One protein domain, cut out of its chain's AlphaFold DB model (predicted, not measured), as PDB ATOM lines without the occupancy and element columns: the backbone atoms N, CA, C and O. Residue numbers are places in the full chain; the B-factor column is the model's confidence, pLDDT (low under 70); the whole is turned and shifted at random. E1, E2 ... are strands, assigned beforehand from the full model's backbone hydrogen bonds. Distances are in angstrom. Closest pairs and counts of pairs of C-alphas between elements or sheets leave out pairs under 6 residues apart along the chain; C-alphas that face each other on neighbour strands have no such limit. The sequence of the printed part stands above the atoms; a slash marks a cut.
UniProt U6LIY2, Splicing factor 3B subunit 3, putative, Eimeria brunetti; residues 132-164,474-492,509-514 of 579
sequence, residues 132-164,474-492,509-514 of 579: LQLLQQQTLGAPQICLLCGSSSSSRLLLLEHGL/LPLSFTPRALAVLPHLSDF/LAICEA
ATOM      1  N   LEU A 132     252.686 286.196 258.230       92.44
ATOM      2  CA  LEU A 132     253.893 285.503 258.673       92.44
ATOM      3  C   LEU A 132     254.894 285.475 257.517       92.44
ATOM      4  O   LEU A 132     254.524 285.174 256.381       92.44
ATOM      5  N   GLN A 133     256.160 285.754 257.803       89.81
ATOM      6  CA  GLN A 133     257.253 285.642 256.848       89.81
ATOM      7  C   GLN A 133     258.488 285.030 257.506       89.81
ATOM      8  O   GLN A 133     258.917 285.465 258.568       89.81
ATOM      9  N   LEU A 134     259.089 284.039 256.854       88.38
ATOM     10  CA  LEU A 134     260.360 283.466 257.289       88.38
ATOM     11  C   LEU A 134     261.521 284.311 256.759       88.38
ATOM     12  O   LEU A 134     261.620 284.553 255.555       88.38
ATOM     13  N   LEU A 135     262.398 284.740 257.661       81.81
ATOM     14  CA  LEU A 135     263.623 285.466 257.357       81.81
ATOM     15  C   LEU A 135     264.806 284.525 257.578       81.81
ATOM     16  O   LEU A 135     265.109 284.126 258.700       81.81
ATOM     17  N   GLN A 136     265.483 284.153 256.496       69.94
ATOM     18  CA  GLN A 136     266.708 283.367 256.574       69.94
ATOM     19  C   GLN A 136     267.904 284.304 256.414       69.94
ATOM     20  O   GLN A 136     268.286 284.651 255.296       69.94
ATOM     21  N   GLN A 137     268.505 284.729 257.526       62.69
ATOM     22  CA  GLN A 137     269.816 285.372 257.475       62.69
ATOM     23  C   GLN A 137     270.895 284.304 257.285       62.69
ATOM     24  O   GLN A 137     270.960 283.329 258.030       62.69
ATOM     25  N   GLN A 138     271.773 284.504 256.301       54.25
ATOM     26  CA  GLN A 138     272.874 283.577 256.009       54.25
ATOM     27  C   GLN A 138     273.892 283.467 257.165       54.25
ATOM     28  O   GLN A 138     274.681 282.530 257.180       54.25
ATOM     29  N   THR A 139     273.869 284.392 258.132       50.94
ATOM     30  CA  THR A 139     274.869 284.511 259.205       50.94
ATOM     31  C   THR A 139     274.440 283.963 260.574       50.94
ATOM     32  O   THR A 139     275.318 283.577 261.332       50.94
ATOM     33  N   LEU A 140     273.140 283.897 260.914       52.22
ATOM     34  CA  LEU A 140     272.663 283.476 262.258       52.22
ATOM     35  C   LEU A 140     272.301 281.977 262.381       52.22
ATOM     36  O   LEU A 140     271.916 281.487 263.452       52.22
ATOM     37  N   GLY A 141     272.431 281.221 261.289       57.25
ATOM     38  CA  GLY A 141     272.290 279.759 261.244       57.25
ATOM     39  C   GLY A 141     270.872 279.202 261.454       57.25
ATOM     40  O   GLY A 141     270.582 278.127 260.940       57.25
ATOM     41  N   ALA A 142     269.972 279.909 262.149       65.75
ATOM     42  CA  ALA A 142     268.566 279.532 262.315       65.75
ATOM     43  C   ALA A 142     267.638 280.543 261.611       65.75
ATOM     44  O   ALA A 142     267.907 281.744 261.665       65.75
ATOM     45  N   PRO A 143     266.562 280.090 260.940       76.38
ATOM     46  CA  PRO A 143     265.569 280.988 260.362       76.38
ATOM     47  C   PRO A 143     264.784 281.705 261.470       76.38
ATOM     48  O   PRO A 143     264.369 281.081 262.446       76.38
ATOM     49  N   GLN A 144     264.549 283.001 261.289       84.94
ATOM     50  CA  GLN A 144     263.690 283.809 262.152       84.94
ATOM     51  C   GLN A 144     262.275 283.845 261.563       84.94
ATOM     52  O   GLN A 144     262.095 283.914 260.343       84.94
ATOM     53  N   ILE A 145     261.254 283.811 262.413       89.75
ATOM     54  CA  ILE A 145     259.853 283.919 262.006       89.75
ATOM     55  C   ILE A 145     259.387 285.340 262.305       89.75
ATOM     56  O   ILE A 145     259.256 285.735 263.456       89.75
ATOM     57  N   CYS A 146     259.099 286.109 261.268       91.00
ATOM     58  CA  CYS A 146     258.555 287.448 261.390       91.00
ATOM     59  C   CYS A 146     257.025 287.407 261.305       91.00
ATOM     60  O   CYS A 146     256.471 286.846 260.358       91.00
ATOM     61  N   LEU A 147     256.337 287.987 262.283       92.75
ATOM     62  CA  LEU A 147     254.883 288.048 262.365       92.75
ATOM     63  C   LEU A 147     254.421 289.503 262.400       92.75
ATOM     64  O   LEU A 147     254.939 290.311 263.164       92.75
ATOM     65  N   LEU A 148     253.391 289.817 261.626       92.88
ATOM     66  CA  LEU A 148     252.596 291.027 261.787       92.88
ATOM     67  C   LEU A 148     251.327 290.664 262.544       92.88
ATOM     68  O   LEU A 148     250.528 289.863 262.050       92.88
ATOM     69  N   CYS A 149     251.136 291.236 263.729       92.12
ATOM     70  CA  CYS A 149     249.963 290.953 264.546       92.12
ATOM     71  C   CYS A 149     249.415 292.188 265.261       92.12
ATOM     72  O   CYS A 149     250.042 293.246 265.296       92.12
ATOM     73  N   GLY A 150     248.222 292.037 265.831       88.81
ATOM     74  CA  GLY A 150     247.522 293.108 266.537       88.81
ATOM     75  C   GLY A 150     246.618 293.940 265.625       88.81
ATOM     76  O   GLY A 150     246.425 293.643 264.445       88.81
ATOM     77  N   SER A 151     246.016 294.969 266.214       87.00
ATOM     78  CA  SER A 151     245.085 295.868 265.528       87.00
ATOM     79  C   SER A 151     245.223 297.305 266.019       87.00
ATOM     80  O   SER A 151     245.304 297.543 267.226       87.00
ATOM     81  N   SER A 152     245.188 298.263 265.092       85.00
ATOM     82  CA  SER A 152     245.353 299.702 265.342       85.00
ATOM     83  C   SER A 152     246.552 299.977 266.260       85.00
ATOM     84  O   SER A 152     247.638 299.471 265.985       85.00
ATOM     85  N   SER A 153     246.369 300.691 267.369       83.12
ATOM     86  CA  SER A 153     247.424 301.025 268.336       83.12
ATOM     87  C   SER A 153     248.038 299.830 269.076       83.12
ATOM     88  O   SER A 153     249.091 299.972 269.689       83.12
ATOM     89  N   SER A 154     247.401 298.656 269.037       85.38
ATOM     90  CA  SER A 154     247.928 297.418 269.634       85.38
ATOM     91  C   SER A 154     248.752 296.578 268.651       85.38
ATOM     92  O   SER A 154     249.109 295.435 268.948       85.38
ATOM     93  N   SER A 155     249.006 297.118 267.458       90.94
ATOM     94  CA  SER A 155     249.726 296.431 266.393       90.94
ATOM     95  C   SER A 155     251.214 296.335 266.679       90.94
ATOM     96  O   SER A 155     251.824 297.248 267.234       90.94
ATOM     97  N   ARG A 156     251.817 295.226 266.263       92.00
ATOM     98  CA  ARG A 156     253.236 294.958 266.474       92.00
ATOM     99  C   ARG A 156     253.811 294.039 265.405       92.00
ATOM    100  O   ARG A 156     253.139 293.147 264.885       92.00
ATOM    101  N   LEU A 157     255.086 294.251 265.117       91.94
ATOM    102  CA  LEU A 157     255.943 293.289 264.443       91.94
ATOM    103  C   LEU A 157     256.570 292.399 265.516       91.94
ATOM    104  O   LEU A 157     257.204 292.915 266.436       91.94
ATOM    105  N   LEU A 158     256.416 291.087 265.405       90.56
ATOM    106  CA  LEU A 158     257.117 290.130 266.253       90.56
ATOM    107  C   LEU A 158     258.176 289.402 265.443       90.56
ATOM    108  O   LEU A 158     257.904 288.936 264.340       90.56
ATOM    109  N   LEU A 159     259.363 289.258 266.008       88.69
ATOM    110  CA  LEU A 159     260.373 288.333 265.518       88.69
ATOM    111  C   LEU A 159     260.450 287.190 266.520       88.69
ATOM    112  O   LEU A 159     260.747 287.412 267.692       88.69
ATOM    113  N   LEU A 160     260.127 285.984 266.064       88.31
ATOM    114  CA  LEU A 160     260.287 284.765 266.835       88.31
ATOM    115  C   LEU A 160     261.545 284.048 266.377       88.31
ATOM    116  O   LEU A 160     261.713 283.758 265.188       88.31
ATOM    117  N   GLU A 161     262.392 283.701 267.327       83.44
ATOM    118  CA  GLU A 161     263.553 282.864 267.081       83.44
ATOM    119  C   GLU A 161     263.426 281.566 267.849       83.44
ATOM    120  O   GLU A 161     262.926 281.537 268.970       83.44
ATOM    121  N   HIS A 162     263.852 280.466 267.235       82.88
ATOM    122  CA  HIS A 162     263.861 279.195 267.937       82.88
ATOM    123  C   HIS A 162     264.929 279.219 269.030       82.88
ATOM    124  O   HIS A 162     266.124 279.310 268.736       82.88
ATOM    125  N   GLY A 163     264.483 279.097 270.275       82.69
ATOM    126  CA  GLY A 163     265.339 279.080 271.444       82.69
ATOM    127  C   GLY A 163     264.656 279.660 272.673       82.69
ATOM    128  O   GLY A 163     263.628 280.326 272.592       82.69
ATOM    129  N   LEU A 164     265.236 279.381 273.830       85.38
ATOM    130  CA  LEU A 164     264.808 279.932 275.102       85.38
ATOM    131  C   LEU A 164     265.266 281.384 275.204       85.38
ATOM    132  O   LEU A 164     266.437 281.686 274.966       85.38
ATOM    133  N   LEU A 474     258.295 294.941 268.103       90.56
ATOM    134  CA  LEU A 474     258.330 296.354 267.737       90.56
ATOM    135  C   LEU A 474     256.893 296.874 267.596       90.56
ATOM    136  O   LEU A 474     256.146 296.329 266.776       90.56
ATOM    137  N   PRO A 475     256.477 297.888 268.379       91.94
ATOM    138  CA  PRO A 475     255.143 298.463 268.259       91.94
ATOM    139  C   PRO A 475     254.995 299.201 266.925       91.94
ATOM    140  O   PRO A 475     255.914 299.881 266.469       91.94
ATOM    141  N   LEU A 476     253.824 299.062 266.313       90.88
ATOM    142  CA  LEU A 476     253.429 299.738 265.080       90.88
ATOM    143  C   LEU A 476     252.376 300.806 265.401       90.88
ATOM    144  O   LEU A 476     251.743 300.774 266.457       90.88
ATOM    145  N   SER A 477     252.194 301.774 264.505       89.81
ATOM    146  CA  SER A 477     251.249 302.880 264.720       89.81
ATOM    147  C   SER A 477     249.815 302.502 264.347       89.81
ATOM    148  O   SER A 477     248.868 302.944 264.994       89.81
ATOM    149  N   PHE A 478     249.659 301.693 263.300       89.31
ATOM    150  CA  PHE A 478     248.385 301.275 262.730       89.31
ATOM    151  C   PHE A 478     248.389 299.777 262.409       89.31
ATOM    152  O   PHE A 478     249.406 299.087 262.480       89.31
ATOM    153  N   THR A 479     247.228 299.274 261.995       90.12
ATOM    154  CA  THR A 479     247.033 297.868 261.622       90.12
ATOM    155  C   THR A 479     247.907 297.489 260.418       90.12
ATOM    156  O   THR A 479     247.709 298.047 259.330       90.12
ATOM    157  N   PRO A 480     248.845 296.533 260.548       91.50
ATOM    158  CA  PRO A 480     249.739 296.176 259.462       91.50
ATOM    159  C   PRO A 480     249.007 295.348 258.405       91.50
ATOM    160  O   PRO A 480     248.186 294.491 258.713       91.50
ATOM    161  N   ARG A 481     249.289 295.611 257.130       88.81
ATOM    162  CA  ARG A 481     248.609 294.989 255.980       88.81
ATOM    163  C   ARG A 481     249.517 294.124 255.138       88.81
ATOM    164  O   ARG A 481     249.050 293.145 254.566       88.81
ATOM    165  N   ALA A 482     250.780 294.514 255.035       89.19
ATOM    166  CA  ALA A 482     251.762 293.778 254.270       89.19
ATOM    167  C   ALA A 482     253.160 293.974 254.856       89.19
ATOM    168  O   ALA A 482     253.521 295.082 255.258       89.19
ATOM    169  N   LEU A 483     253.943 292.902 254.837       89.75
ATOM    170  CA  LEU A 483     255.387 292.896 255.040       89.75
ATOM    171  C   LEU A 483     256.065 292.511 253.723       89.75
ATOM    172  O   LEU A 483     255.632 291.570 253.053       89.75
ATOM    173  N   ALA A 484     257.132 293.223 253.375       87.00
ATOM    174  CA  ALA A 484     258.017 292.875 252.274       87.00
ATOM    175  C   ALA A 484     259.480 292.964 252.721       87.00
ATOM    176  O   ALA A 484     259.893 293.932 253.358       87.00
ATOM    177  N   VAL A 485     260.278 291.965 252.343       82.62
ATOM    178  CA  VAL A 485     261.737 292.017 252.498       82.62
ATOM    179  C   VAL A 485     262.302 292.780 251.315       82.62
ATOM    180  O   VAL A 485     262.090 292.397 250.163       82.62
ATOM    181  N   LEU A 486     263.004 293.869 251.601       78.88
ATOM    182  CA  LEU A 486     263.709 294.645 250.601       78.88
ATOM    183  C   LEU A 486     265.113 294.060 250.381       78.88
ATOM    184  O   LEU A 486     265.759 293.625 251.341       78.88
ATOM    185  N   PRO A 487     265.609 294.060 249.130       69.62
ATOM    186  CA  PRO A 487     267.009 293.767 248.857       69.62
ATOM    187  C   PRO A 487     267.913 294.813 249.525       69.62
ATOM    188  O   PRO A 487     267.460 295.879 249.952       69.62
ATOM    189  N   HIS A 488     269.193 294.482 249.664       64.12
ATOM    190  CA  HIS A 488     270.131 295.261 250.465       64.12
ATOM    191  C   HIS A 488     270.261 296.702 249.938       64.12
ATOM    192  O   HIS A 488     270.263 296.923 248.727       64.12
ATOM    193  N   LEU A 489     270.416 297.694 250.828       56.31
ATOM    194  CA  LEU A 489     270.520 299.108 250.422       56.31
ATOM    195  C   LEU A 489     271.679 299.371 249.443       56.31
ATOM    196  O   LEU A 489     271.585 300.289 248.639       56.31
ATOM    197  N   SER A 490     272.737 298.550 249.458       56.62
ATOM    198  CA  SER A 490     273.841 298.652 248.484       56.62
ATOM    199  C   SER A 490     273.449 298.305 247.046       56.62
ATOM    200  O   SER A 490     274.187 298.651 246.130       56.62
ATOM    201  N   ASP A 491     272.335 297.599 246.839       57.28
ATOM    202  CA  ASP A 491     271.862 297.201 245.507       57.28
ATOM    203  C   ASP A 491     271.097 298.350 244.821       57.28
ATOM    204  O   ASP A 491     270.958 298.380 243.597       57.28
ATOM    205  N   PHE A 492     270.653 299.345 245.598       54.81
ATOM    206  CA  PHE A 492     270.137 300.617 245.106       54.81
ATOM    207  C   PHE A 492     271.277 301.638 245.116       54.81
ATOM    208  O   PHE A 492     271.550 302.248 246.142       54.81
ATOM    209  N   LEU A 509     263.352 295.656 256.050       84.25
ATOM    210  CA  LEU A 509     261.943 295.259 256.044       84.25
ATOM    211  C   LEU A 509     261.069 296.481 255.763       84.25
ATOM    212  O   LEU A 509     261.221 297.517 256.405       84.25
ATOM    213  N   ALA A 510     260.148 296.357 254.812       86.94
ATOM    214  CA  ALA A 510     259.107 297.341 254.557       86.94
ATOM    215  C   ALA A 510     257.777 296.835 255.116       86.94
ATOM    216  O   ALA A 510     257.316 295.754 254.745       86.94
ATOM    217  N   ILE A 511     257.154 297.634 255.980       90.19
ATOM    218  CA  ILE A 511     255.847 297.348 256.575       90.19
ATOM    219  C   ILE A 511     254.862 298.397 256.069       90.19
ATOM    220  O   ILE A 511     255.138 299.594 256.107       90.19
ATOM    221  N   CYS A 512     253.716 297.947 255.569       89.69
ATOM    222  CA  CYS A 512     252.614 298.820 255.187       89.69
ATOM    223  C   CYS A 512     251.550 298.789 256.284       89.69
ATOM    224  O   CYS A 512     250.976 297.732 256.545       89.69
ATOM    225  N   GLU A 513     251.275 299.936 256.901       88.75
ATOM    226  CA  GLU A 513     250.273 300.079 257.958       88.75
ATOM    227  C   GLU A 513     249.072 300.899 257.462       88.75
ATOM    228  O   GLU A 513     249.240 301.905 256.771       88.75
ATOM    229  N   ALA A 514     247.850 300.463 257.788       83.75
ATOM    230  CA  ALA A 514     246.626 301.182 257.447       83.75
ATOM    231  C   ALA A 514     245.448 300.802 258.359       83.75
ATOM    232  O   ALA A 514     244.986 299.655 258.364       83.75
TER     233      ALA A 514
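Overview. This is residues 132 to 164, 474 to 492 and 509 to 514 of the 579 residues of the protein "Splicing factor 3B subunit 3, putative" of Eimeria brunetti (UniProt U6LIY2). Two small antiparallel sheets, the three-stranded E1 E2 E3 and the two-stranded E4 E5, stand partly face to face as a loose sandwich with few close contacts between them. The short stretch of residues 474 to 475 pairs antiparallel with residues 156 to 157 of E3. The printed part has 58 residues with five named strands, E1 to E5 along the chain, and no named helix; the class is all strand. It is only just loose, close to compact, with a radius of gyration of the C-alphas of 12.8 A, and flat, spanning 37 by 34 by 14 A.

Along the chain. Find C-alpha 132 at (253.893, 285.503, 258.673); E1, residues 132 to 135, runs 9.8 A from there. E2 is residues 144 to 149, 15.7 A, and E3 residues 156 to 162, 19.1 A. E4, residues 480 to 486, runs 16.6 A from C-alpha 480 at (249.739, 296.176, 259.462). E5, residues 509 to 513, covers 12.8 A and ends at C-alpha 513, (250.273, 300.079, 257.958).

Arrangement. Start at E2, the inner strand of the meander E1 E2 E3, each strand the antiparallel neighbour of the one before. In the hairpin E1 and E2, N 133 and O 146 are 2.8 A apart; in the hairpin E2 and E3, N 147 and O 158 are 2.8 A apart. In the other sheet, look for N 484 and O 510 of E4 and E5, 2.9 A apart. The strands of the two sheets stand at 27 degrees. The closest C-alphas of E2 and E4 are those of Leu 148 and Pro 480, 6.3 A. E5 is apart from E1, E2 and E3.

Size, cuts and confidence. The C-alphas farthest apart, of Leu 164 and Phe 492, are 36.8 A apart. Residues 165 to 473 and 493 to 508 are not printed; the C-alpha gaps are 19.1 A and 14.7 A. The links E1 to E2 and E2 to E3 are short. Look for pLDDT under 70 at residues 136 to 142 and 487 to 492 of this model.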